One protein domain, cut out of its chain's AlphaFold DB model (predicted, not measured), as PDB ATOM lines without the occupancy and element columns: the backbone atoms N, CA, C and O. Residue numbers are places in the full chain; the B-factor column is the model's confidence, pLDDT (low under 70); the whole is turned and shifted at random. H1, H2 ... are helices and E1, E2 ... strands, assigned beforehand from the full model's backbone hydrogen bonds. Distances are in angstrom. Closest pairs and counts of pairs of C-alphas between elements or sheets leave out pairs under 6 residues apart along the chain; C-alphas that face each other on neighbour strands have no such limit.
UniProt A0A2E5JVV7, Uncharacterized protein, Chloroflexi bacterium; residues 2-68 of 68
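This is residues 2 to 68 of the 68 residues of an uncharacterized protein of Chloroflexi bacterium (UniProt A0A2E5JVV7). A small head built on a two-stranded hairpin, E1 and E2, with loops round it, has a long free arm, residues 2 to 31, sticking out from it, with the one long helix, H1, 35.0 A from first to last C-alpha, making up residues 2 to 25 of that arm. Residues 2 to 31 stand free, of which 2 to 25 belong to H1. The printed part has 67 residues, with one named helix and two named strands in the order H1, E1, E2; the sheet is E1 - E2, antiparallel. The class is mixed, helices and strands, with under half of the residues, 32, in named elements. The whole is extended, with a radius of gyration of the C-alphas of 21.6 A and spans of 70 by 21 by 12 A.

E1 is residues 46 to 49, 9.6 A from first to last C-alpha, and begins with C-alpha 46 at (82.809, 72.873, 67.642). E2 is residues 58 to 61, 10.1 A long, and ends with C-alpha 61 at (84.044, 68.883, 66.351). H1 is residues 2 to 25, 35.0 A long, and begins with C-alpha 2 at (64.466, 90.722, 122.267).

E1 and E2 form an antiparallel hairpin, with 146 degrees between their directions. C-alphas 46 and 61 face each other at 4.4 A. N 47 and O 60 are within hydrogen-bond range at 2.8 A, as are N 60 and O 47 at 2.9 A. Residues 60 to 61 of E2 also pair, antiparallel, with residues 66 to 67. H1 and E2 are apart. In H1, every O i to N i+4 pair is within hydrogen-bond range.

The C-alphas farthest apart, of Ala 2 and Arg 39, are 70.5 A apart. The printed part has no cut. The link from H1 to E1, 20 residues, is long; that from E1 to E2, 8 residues, is short. Without the free stretch, 37 residues span 29 by 19 by 11 A. The mean pLDDT of the printed part is 73.7, and residues 25 to 35, 43 to 46, 48 to 57 and 68 are under 70.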
ATOM      1  N   ALA A   2      63.081  90.722 122.771       78.06
ATOM      2  CA  ALA A   2      64.466  90.722 122.267       78.06
ATOM      3  C   ALA A   2      64.936  89.403 121.608       78.06
ATOM      4  O   ALA A   2      65.709  89.431 120.654       78.06
ATOM      5  N   ILE A   3      64.454  88.248 122.080       84.88
ATOM      6  CA  ILE A   3      64.827  86.926 121.540       84.88
ATOM      7  C   ILE A   3      64.281  86.725 120.120       84.88
ATOM      8  O   ILE A   3      65.004  86.265 119.243       84.88
ATOM      9  N   LEU A   4      63.036  87.141 119.868       86.69
ATOM     10  CA  LEU A   4      62.403  87.040 118.549       86.69
ATOM     11  C   LEU A   4      63.129  87.903 117.509       86.69
ATOM     12  O   LEU A   4      63.344  87.459 116.386       86.69
ATOM     13  N   ILE A   5      63.582  89.096 117.905       88.50
ATOM     14  CA  ILE A   5      64.359  89.996 117.041       88.50
ATOM     15  C   ILE A   5      65.704  89.359 116.662       88.50
ATOM     16  O   ILE A   5      66.103  89.393 115.501       88.50
ATOM     17  N   ARG A   6      66.392  88.722 117.620       86.88
ATOM     18  CA  ARG A   6      67.663  88.022 117.358       86.88
ATOM     19  C   ARG A   6      67.486  86.832 116.416       86.88
ATOM     20  O   ARG A   6      68.302  86.650 115.518       86.88
ATOM     21  N   LEU A   7      66.415  86.057 116.589       89.25
ATOM     22  CA  LEU A   7      66.091  84.938 115.698       89.25
ATOM     23  C   LEU A   7      65.768  85.418 114.282       89.25
ATOM     24  O   LEU A   7      66.251  84.839 113.312       89.25
ATOM     25  N   PHE A   8      65.016  86.511 114.157       90.69
ATOM     26  CA  PHE A   8      64.711  87.110 112.863       90.69
ATOM     27  C   PHE A   8      65.981  87.574 112.134       90.69
ATOM     28  O   PHE A   8      66.178  87.238 110.970       90.69
ATOM     29  N   LEU A   9      66.889  88.264 112.833       89.50
ATOM     30  CA  LEU A   9      68.172  88.690 112.265       89.50
ATOM     31  C   LEU A   9      69.022  87.501 111.799       89.50
ATOM     32  O   LEU A   9      69.578  87.542 110.704       89.50
ATOM     33  N   MET A  10      69.078  86.422 112.587       90.94
ATOM     34  CA  MET A  10      69.791  85.199 112.204       90.94
ATOM     35  C   MET A  10      69.231  84.587 110.915       90.94
ATOM     36  O   MET A  10      70.000  84.230 110.025       90.94
ATOM     37  N   LEU A  11      67.903  84.513 110.777       90.06
ATOM     38  CA  LEU A  11      67.257  83.977 109.575       90.06
ATOM     39  C   LEU A  11      67.540  84.829 108.332       90.06
ATOM     40  O   LEU A  11      67.808  84.279 107.266       90.06
ATOM     41  N   VAL A  12      67.529  86.158 108.472       91.38
ATOM     42  CA  VAL A  12      67.835  87.084 107.370       91.38
ATOM     43  C   VAL A  12      69.274  86.904 106.883       91.38
ATOM     44  O   VAL A  12      69.506  86.818 105.676       91.38
ATOM     45  N   ILE A  13      70.236  86.786 107.804       90.81
ATOM     46  CA  ILE A  13      71.648  86.562 107.457       90.81
ATOM     47  C   ILE A  13      71.816  85.211 106.752       90.81
ATOM     48  O   ILE A  13      72.492  85.132 105.723       90.81
ATOM     49  N   LEU A  14      71.164  84.160 107.258       91.62
ATOM     50  CA  LEU A  14      71.243  82.818 106.681       91.62
ATOM     51  C   LEU A  14      70.672  82.784 105.254       91.62
ATOM     52  O   LEU A  14      71.312  82.272 104.335       91.62
ATOM     53  N   ALA A  15      69.495  83.380 105.050       89.50
ATOM     54  CA  ALA A  15      68.852  83.467 103.741       89.50
ATOM     55  C   ALA A  15      69.684  84.291 102.745       89.50
ATOM     56  O   ALA A  15      69.859  83.877 101.595       89.50
ATOM     57  N   GLY A  16      70.249  85.416 103.195       89.00
ATOM     58  CA  GLY A  16      71.155  86.239 102.390       89.00
ATOM     59  C   GLY A  16      72.414  85.479 101.968       89.00
ATOM     60  O   GLY A  16      72.792  85.519 100.795       89.00
ATOM     61  N   GLY A  17      73.013  84.718 102.888       89.31
ATOM     62  CA  GLY A  17      74.164  83.860 102.607       89.31
ATOM     63  C   GLY A  17      73.858  82.781 101.565       89.31
ATOM     64  O   GLY A  17      74.611  82.624 100.602       89.31
ATOM     65  N   ILE A  18      72.719  82.091 101.694       87.88
ATOM     66  CA  ILE A  18      72.277  81.070 100.728       87.88
ATOM     67  C   ILE A  18      72.056  81.688  99.341       87.88
ATOM     68  O   ILE A  18      72.471  81.111  98.333       87.88
ATOM     69  N   TYR A  19      71.428  82.865  99.269       87.00
ATOM     70  CA  TYR A  19      71.187  83.556  98.003       87.00
ATOM     71  C   TYR A  19      72.494  83.974  97.313       87.00
ATOM     72  O   TYR A  19      72.678  83.715  96.121       87.00
ATOM     73  N   ALA A  20      73.428  84.565  98.065       83.69
ATOM     74  CA  ALA A  20      74.736  84.960  97.551       83.69
ATOM     75  C   ALA A  20      75.550  83.747  97.071       83.69
ATOM     76  O   ALA A  20      76.123  83.784  95.982       83.69
ATOM     77  N   PHE A  21      75.532  82.651  97.833       82.56
ATOM     78  CA  PHE A  21      76.191  81.402  97.458       82.56
ATOM     79  C   PHE A  21      75.611  80.815  96.167       82.56
ATOM     80  O   PHE A  21      76.360  80.491  95.247       82.56
ATOM     81  N   ARG A  22      74.278  80.748  96.045       80.31
ATOM     82  CA  ARG A  22      73.622  80.289  94.811       80.31
ATOM     83  C   ARG A  22      74.003  81.149  93.613       80.31
ATOM     84  O   ARG A  22      74.254  80.609  92.545       80.31
ATOM     85  N   ARG A  23      74.076  82.470  93.782       76.69
ATOM     86  CA  ARG A  23      74.478  83.379  92.703       76.69
ATOM     87  C   ARG A  23      75.959  83.259  92.340       76.69
ATOM     88  O   ARG A  23      76.301  83.456  91.181       76.69
ATOM     89  N   PHE A  24      76.822  82.929  93.295       73.19
ATOM     90  CA  PHE A  24      78.233  82.649  93.027       73.19
ATOM     91  C   PHE A  24      78.426  81.320  92.283       73.19
ATOM     92  O   PHE A  24      79.236  81.245  91.365       73.19
ATOM     93  N   MET A  25      77.653  80.296  92.656       69.31
ATOM     94  CA  MET A  25      77.679  78.971  92.028       69.31
ATOM     95  C   MET A  25      76.954  78.921  90.681       69.31
ATOM     96  O   MET A  25      77.087  77.932  89.965       69.31
ATOM     97  N   GLN A  26      76.186  79.954  90.314       62.62
ATOM     98  CA  GLN A  26      75.675  80.044  88.953       62.62
ATOM     99  C   GLN A  26      76.875  80.108  88.009       62.62
ATOM    100  O   GLN A  26      77.703  81.012  88.170       62.62
ATOM    101  N   PRO A  27      76.985  79.184  87.038       54.44
ATOM    102  CA  PRO A  27      78.026  79.267  86.037       54.44
ATOM    103  C   PRO A  27      77.862  80.627  85.367       54.44
ATOM    104  O   PRO A  27      76.876  80.884  84.672       54.44
ATOM    105  N   LYS A  28      78.800  81.547  85.642       55.00
ATOM    106  CA  LYS A  28      78.900  82.784  84.873       55.00
ATOM    107  C   LYS A  28      78.923  82.326  83.431       55.00
ATOM    108  O   LYS A  28      79.662  81.392  83.120       55.00
ATOM    109  N   ASN A  29      78.074  82.941  82.612       48.97
ATOM    110  CA  ASN A  29      77.973  82.715  81.180       48.97
ATOM    111  C   ASN A  29      79.319  83.110  80.564       48.97
ATOM    112  O   ASN A  29      79.524  84.214  80.065       48.97
ATOM    113  N   THR A  30      80.294  82.239  80.784       48.47
ATOM    114  CA  THR A  30      81.652  82.333  80.314       48.47
ATOM    115  C   THR A  30      81.420  82.115  78.847       48.47
ATOM    116  O   THR A  30      80.977  81.038  78.460       48.47
ATOM    117  N   GLN A  31      81.543  83.178  78.058       46.53
ATOM    118  CA  GLN A  31      81.543  83.046  76.615       46.53
ATOM    119  C   GLN A  31      82.732  82.158  76.311       46.53
ATOM    120  O   GLN A  31      83.875  82.610  76.272       46.53
ATOM    121  N   VAL A  32      82.468  80.859  76.251       53.75
ATOM    122  CA  VAL A  32      83.496  79.898  75.970       53.75
ATOM    123  C   VAL A  32      83.753  80.091  74.491       53.75
ATOM    124  O   VAL A  32      82.918  79.739  73.659       53.75
ATOM    125  N   ILE A  33      84.836  80.799  74.176       56.94
ATOM    126  CA  ILE A  33      85.268  81.021  72.802       56.94
ATOM    127  C   ILE A  33      85.412  79.627  72.201       56.94
ATOM    128  O   ILE A  33      86.282  78.866  72.623       56.94
ATOM    129  N   ALA A  34      84.501  79.265  71.292       61.78
ATOM    130  CA  ALA A  34      84.504  77.947  70.681       61.78
ATOM    131  C   ALA A  34      85.862  77.747  69.988       61.78
ATOM    132  O   ALA A  34      86.247  78.598  69.174       61.78
ATOM    133  N   PRO A  35      86.612  76.680  70.311       67.75
ATOM    134  CA  PRO A  35      87.894  76.433  69.703       67.75
ATOM    135  C   PRO A  35      87.714  76.265  68.207       67.75
ATOM    136  O   PRO A  35      86.707  75.762  67.709       67.75
ATOM    137  N   TRP A  36      88.723  76.715  67.485       73.19
ATOM    138  CA  TRP A  36      88.798  76.538  66.053       73.19
ATOM    139  C   TRP A  36      89.254  75.112  65.755       73.19
ATOM    140  O   TRP A  36      90.333  74.701  66.178       73.19
ATOM    141  N   CYS A  37      88.458  74.343  65.014       78.31
ATOM    142  CA  CYS A  37      88.919  73.045  64.542       78.31
ATOM    143  C   CYS A  37      89.874  73.254  63.359       78.31
ATOM    144  O   CYS A  37      89.436  73.636  62.275       78.31
ATOM    145  N   LEU A  38      91.167  72.965  63.550       75.50
ATOM    146  CA  LEU A  38      92.203  73.119  62.515       75.50
ATOM    147  C   LEU A  38      91.936  72.278  61.260       75.50
ATOM    148  O   LEU A  38      92.337  72.657  60.169       75.50
ATOM    149  N   ARG A  39      91.233  71.148  61.395       79.94
ATOM    150  CA  ARG A  39      91.006  70.212  60.287       79.94
ATOM    151  C   ARG A  39      89.890  70.639  59.338       79.94
ATOM    152  O   ARG A  39      89.958  70.350  58.151       79.94
ATOM    153  N   CYS A  40      88.845  71.277  59.860       80.94
ATOM    154  CA  CYS A  40      87.731  71.764  59.041       80.94
ATOM    155  C   CYS A  40      87.684  73.288  58.924       80.94
ATOM    156  O   CYS A  40      86.701  73.805  58.389       80.94
ATOM    157  N   GLU A  41      88.714  73.959  59.449       80.50
ATOM    158  CA  GLU A  41      88.891  75.411  59.472       80.50
ATOM    159  C   GLU A  41      87.600  76.143  59.846       80.50
ATOM    160  O   GLU A  41      87.113  77.029  59.143       80.50
ATOM    161  N   SER A  42      86.977  75.700  60.939       71.25
ATOM    162  CA  SER A  42      85.667  76.196  61.343       71.25
ATOM    163  C   SER A  42      85.490  76.156  62.852       71.25
ATOM    164  O   SER A  42      85.836  75.179  63.518       71.25
ATOM    165  N   ASN A  43      84.879  77.218  63.376       67.38
ATOM    166  CA  ASN A  43      84.378  77.299  64.747       67.38
ATOM    167  C   ASN A  43      82.903  76.869  64.868       67.38
ATOM    168  O   ASN A  43      82.452  76.533  65.956       67.38
ATOM    169  N   ARG A  44      82.141  76.843  63.762       67.06
ATOM    170  CA  ARG A  44      80.685  76.593  63.780       67.06
ATOM    171  C   ARG A  44      80.316  75.150  64.113       67.06
ATOM    172  O   ARG A  44      79.170  74.877  64.447       67.06
ATOM    173  N   SER A  45      81.263  74.229  63.972       66.06
ATOM    174  CA  SER A  45      81.069  72.799  64.223       66.06
ATOM    175  C   SER A  45      81.645  72.333  65.554       66.06
ATOM    176  O   SER A  45      81.616  71.135  65.823       66.06
ATOM    177  N   VAL A  46      82.190  73.237  66.369       69.44
ATOM    178  CA  VAL A  46      82.809  72.873  67.642       69.44
ATOM    179  C   VAL A  46      81.813  73.085  68.768       69.44
ATOM    180  O   VAL A  46      81.340  74.192  69.011       69.44
ATOM    181  N   VAL A  47      81.477  71.989  69.436       70.81
ATOM    182  CA  VAL A  47      80.568  71.948  70.577       70.81
ATOM    183  C   VAL A  47      81.359  71.576  71.823       70.81
ATOM    184  O   VAL A  47      82.242  70.719  71.777       70.81
ATOM    185  N   MET A  48      81.065  72.239  72.939       67.62
ATOM    186  CA  MET A  48      81.612  71.855  74.236       67.62
ATOM    187  C   MET A  48      80.690  70.816  74.851       67.62
ATOM    188  O   MET A  48      79.512  71.105  75.070       67.62
ATOM    189  N   ASN A  49      81.208  69.624  75.127       65.56
ATOM    190  CA  ASN A  49      80.465  68.654  75.912       65.56
ATOM    191  C   ASN A  49      80.794  68.888  77.389       65.56
ATOM    192  O   ASN A  49      81.907  68.607  77.837       65.56
ATOM    193  N   PHE A  50      79.844  69.463  78.126       61.31
ATOM    194  CA  PHE A  50      79.903  69.523  79.581       61.31
ATOM    195  C   PHE A  50      79.279  68.241  80.119       61.31
ATOM    196  O   PHE A  50      78.078  68.187  80.369       61.31
ATOM    197  N   ASP A  51      80.090  67.199  80.252       57.62
ATOM    198  CA  ASP A  51      79.686  66.029  81.022       57.62
ATOM    199  C   ASP A  51      79.741  66.415  82.507       57.62
ATOM    200  O   ASP A  51      80.781  66.869  82.986       57.62
ATOM    201  N   GLU A  52      78.634  66.283  83.245       55.03
ATOM    202  CA  GLU A  52      78.572  66.649  84.673       55.03
ATOM    203  C   GLU A  52      79.607  65.883  85.519       55.03
ATOM    204  O   GLU A  52      80.000  66.347  86.592       55.03
ATOM    205  N   ASN A  53      80.094  64.742  85.016       58.62
ATOM    206  CA  ASN A  53      81.132  63.940  85.659       58.62
ATOM    207  C   ASN A  53      82.565  64.337  85.257       58.62
ATOM    208  O   ASN A  53      83.499  64.102  86.032       58.62
ATOM    209  N   GLU A  54      82.775  64.955  84.089       56.31
ATOM    210  CA  GLU A  54      84.092  65.448  83.673       56.31
ATOM    211  C   GLU A  54      84.220  66.934  84.015       56.31
ATOM    212  O   GLU A  54      83.753  67.818  83.302       56.31
ATOM    213  N   LYS A  55      84.942  67.227  85.104       53.28
ATOM    214  CA  LYS A  55      85.256  68.600  85.554       53.28
ATOM    215  C   LYS A  55      85.878  69.498  84.470       53.28
ATOM    216  O   LYS A  55      85.877  70.715  84.632       53.28
ATOM    217  N   ASN A  56      86.391  68.912  83.389       58.72
ATOM    218  CA  ASN A  56      86.921  69.615  82.233       58.72
ATOM    219  C   ASN A  56      86.050  69.275  81.022       58.72
ATOM    220  O   ASN A  56      86.157  68.178  80.482       58.72
ATOM    221  N   GLY A  57      85.202  70.211  80.591       63.34
ATOM    222  CA  GLY A  57      84.434  70.031  79.363       63.34
ATOM    223  C   GLY A  57      85.377  69.839  78.176       63.34
ATOM    224  O   GLY A  57      86.272  70.657  77.949       63.34
ATOM    225  N   LYS A  58      85.202  68.740  77.443       70.44
ATOM    226  CA  LYS A  58      85.980  68.445  76.237       70.44
ATOM    227  C   LYS A  58      85.322  69.087  75.030       70.44
ATOM    228  O   LYS A  58      84.095  69.114  74.898       70.44
ATOM    229  N   TRP A  59      86.151  69.579  74.123       75.44
ATOM    230  CA  TRP A  59      85.690  70.139  72.868       75.44
ATOM    231  C   TRP A  59      85.584  69.052  71.817       75.44
ATOM    232  O   TRP A  59      86.487  68.235  71.654       75.44
ATOM    233  N   TYR A  60      84.470  69.040  71.100       76.44
ATOM    234  CA  TYR A  60      84.190  68.064  70.063       76.44
ATOM    235  C   TYR A  60      83.797  68.775  68.776       76.44
ATOM    236  O   TYR A  60      82.924  69.642  68.767       76.44
ATOM    237  N   CYS A  61      84.425  68.401  67.667       80.00
ATOM    238  CA  CYS A  61      84.044  68.883  66.351       80.00
ATOM    239  C   CYS A  61      83.033  67.920  65.719       80.00
ATOM    240  O   CYS A  61      83.400  66.830  65.284       80.00
ATOM    241  N   SER A  62      81.773  68.334  65.584       79.25
ATOM    242  CA  SER A  62      80.698  67.517  64.994       79.25
ATOM    243  C   SER A  62      80.907  67.201  63.512       79.25
ATOM    244  O   SER A  62      80.422  66.186  63.013       79.25
ATOM    245  N   ARG A  63      81.667  68.044  62.806       80.94
ATOM    246  CA  ARG A  63      81.971  67.874  61.381       80.94
ATOM    247  C   ARG A  63      83.083  66.853  61.142       80.94
ATOM    248  O   ARG A  63      82.974  66.049  60.225       80.94
ATOM    249  N   CYS A  64      84.127  66.881  61.971       81.69
ATOM    250  CA  CYS A  64      85.250  65.938  61.901       81.69
ATOM    251  C   CYS A  64      85.003  64.661  62.710       81.69
ATOM    252  O   CYS A  64      85.673  63.664  62.479       81.69
ATOM    253  N   LYS A  65      84.030  64.693  63.626       81.69
ATOM    254  CA  LYS A  65      83.748  63.657  64.621       81.69
ATOM    255  C   LYS A  65      84.936  63.350  65.539       81.69
ATOM    256  O   LYS A  65      85.135  62.204  65.929       81.69
ATOM    257  N   GLU A  66      85.698  64.379  65.902       73.19
ATOM    258  CA  GLU A  66      86.942  64.269  66.677       73.19
ATOM    259  C   GLU A  66      86.943  65.220  67.877       73.19
ATOM    260  O   GLU A  66      86.316  66.282  67.837       73.19
ATOM    261  N   TYR A  67      87.659  64.829  68.933       74.50
ATOM    262  CA  TYR A  67      87.915  65.671  70.100       74.50
ATOM    263  C   TYR A  67      89.125  66.578  69.848       74.50
ATOM    264  O   TYR A  67      90.080  66.154  69.193       74.50
ATOM    265  N   LEU A  68      89.051  67.815  70.344       69.88
ATOM    266  CA  LEU A  68      90.104  68.834  70.266       69.88
ATOM    267  C   LEU A  68      90.872  68.929  71.585       69.88
ATOM    268  O   LEU A  68      90.220  68.813  72.650       69.88
TER     269      LEU A  68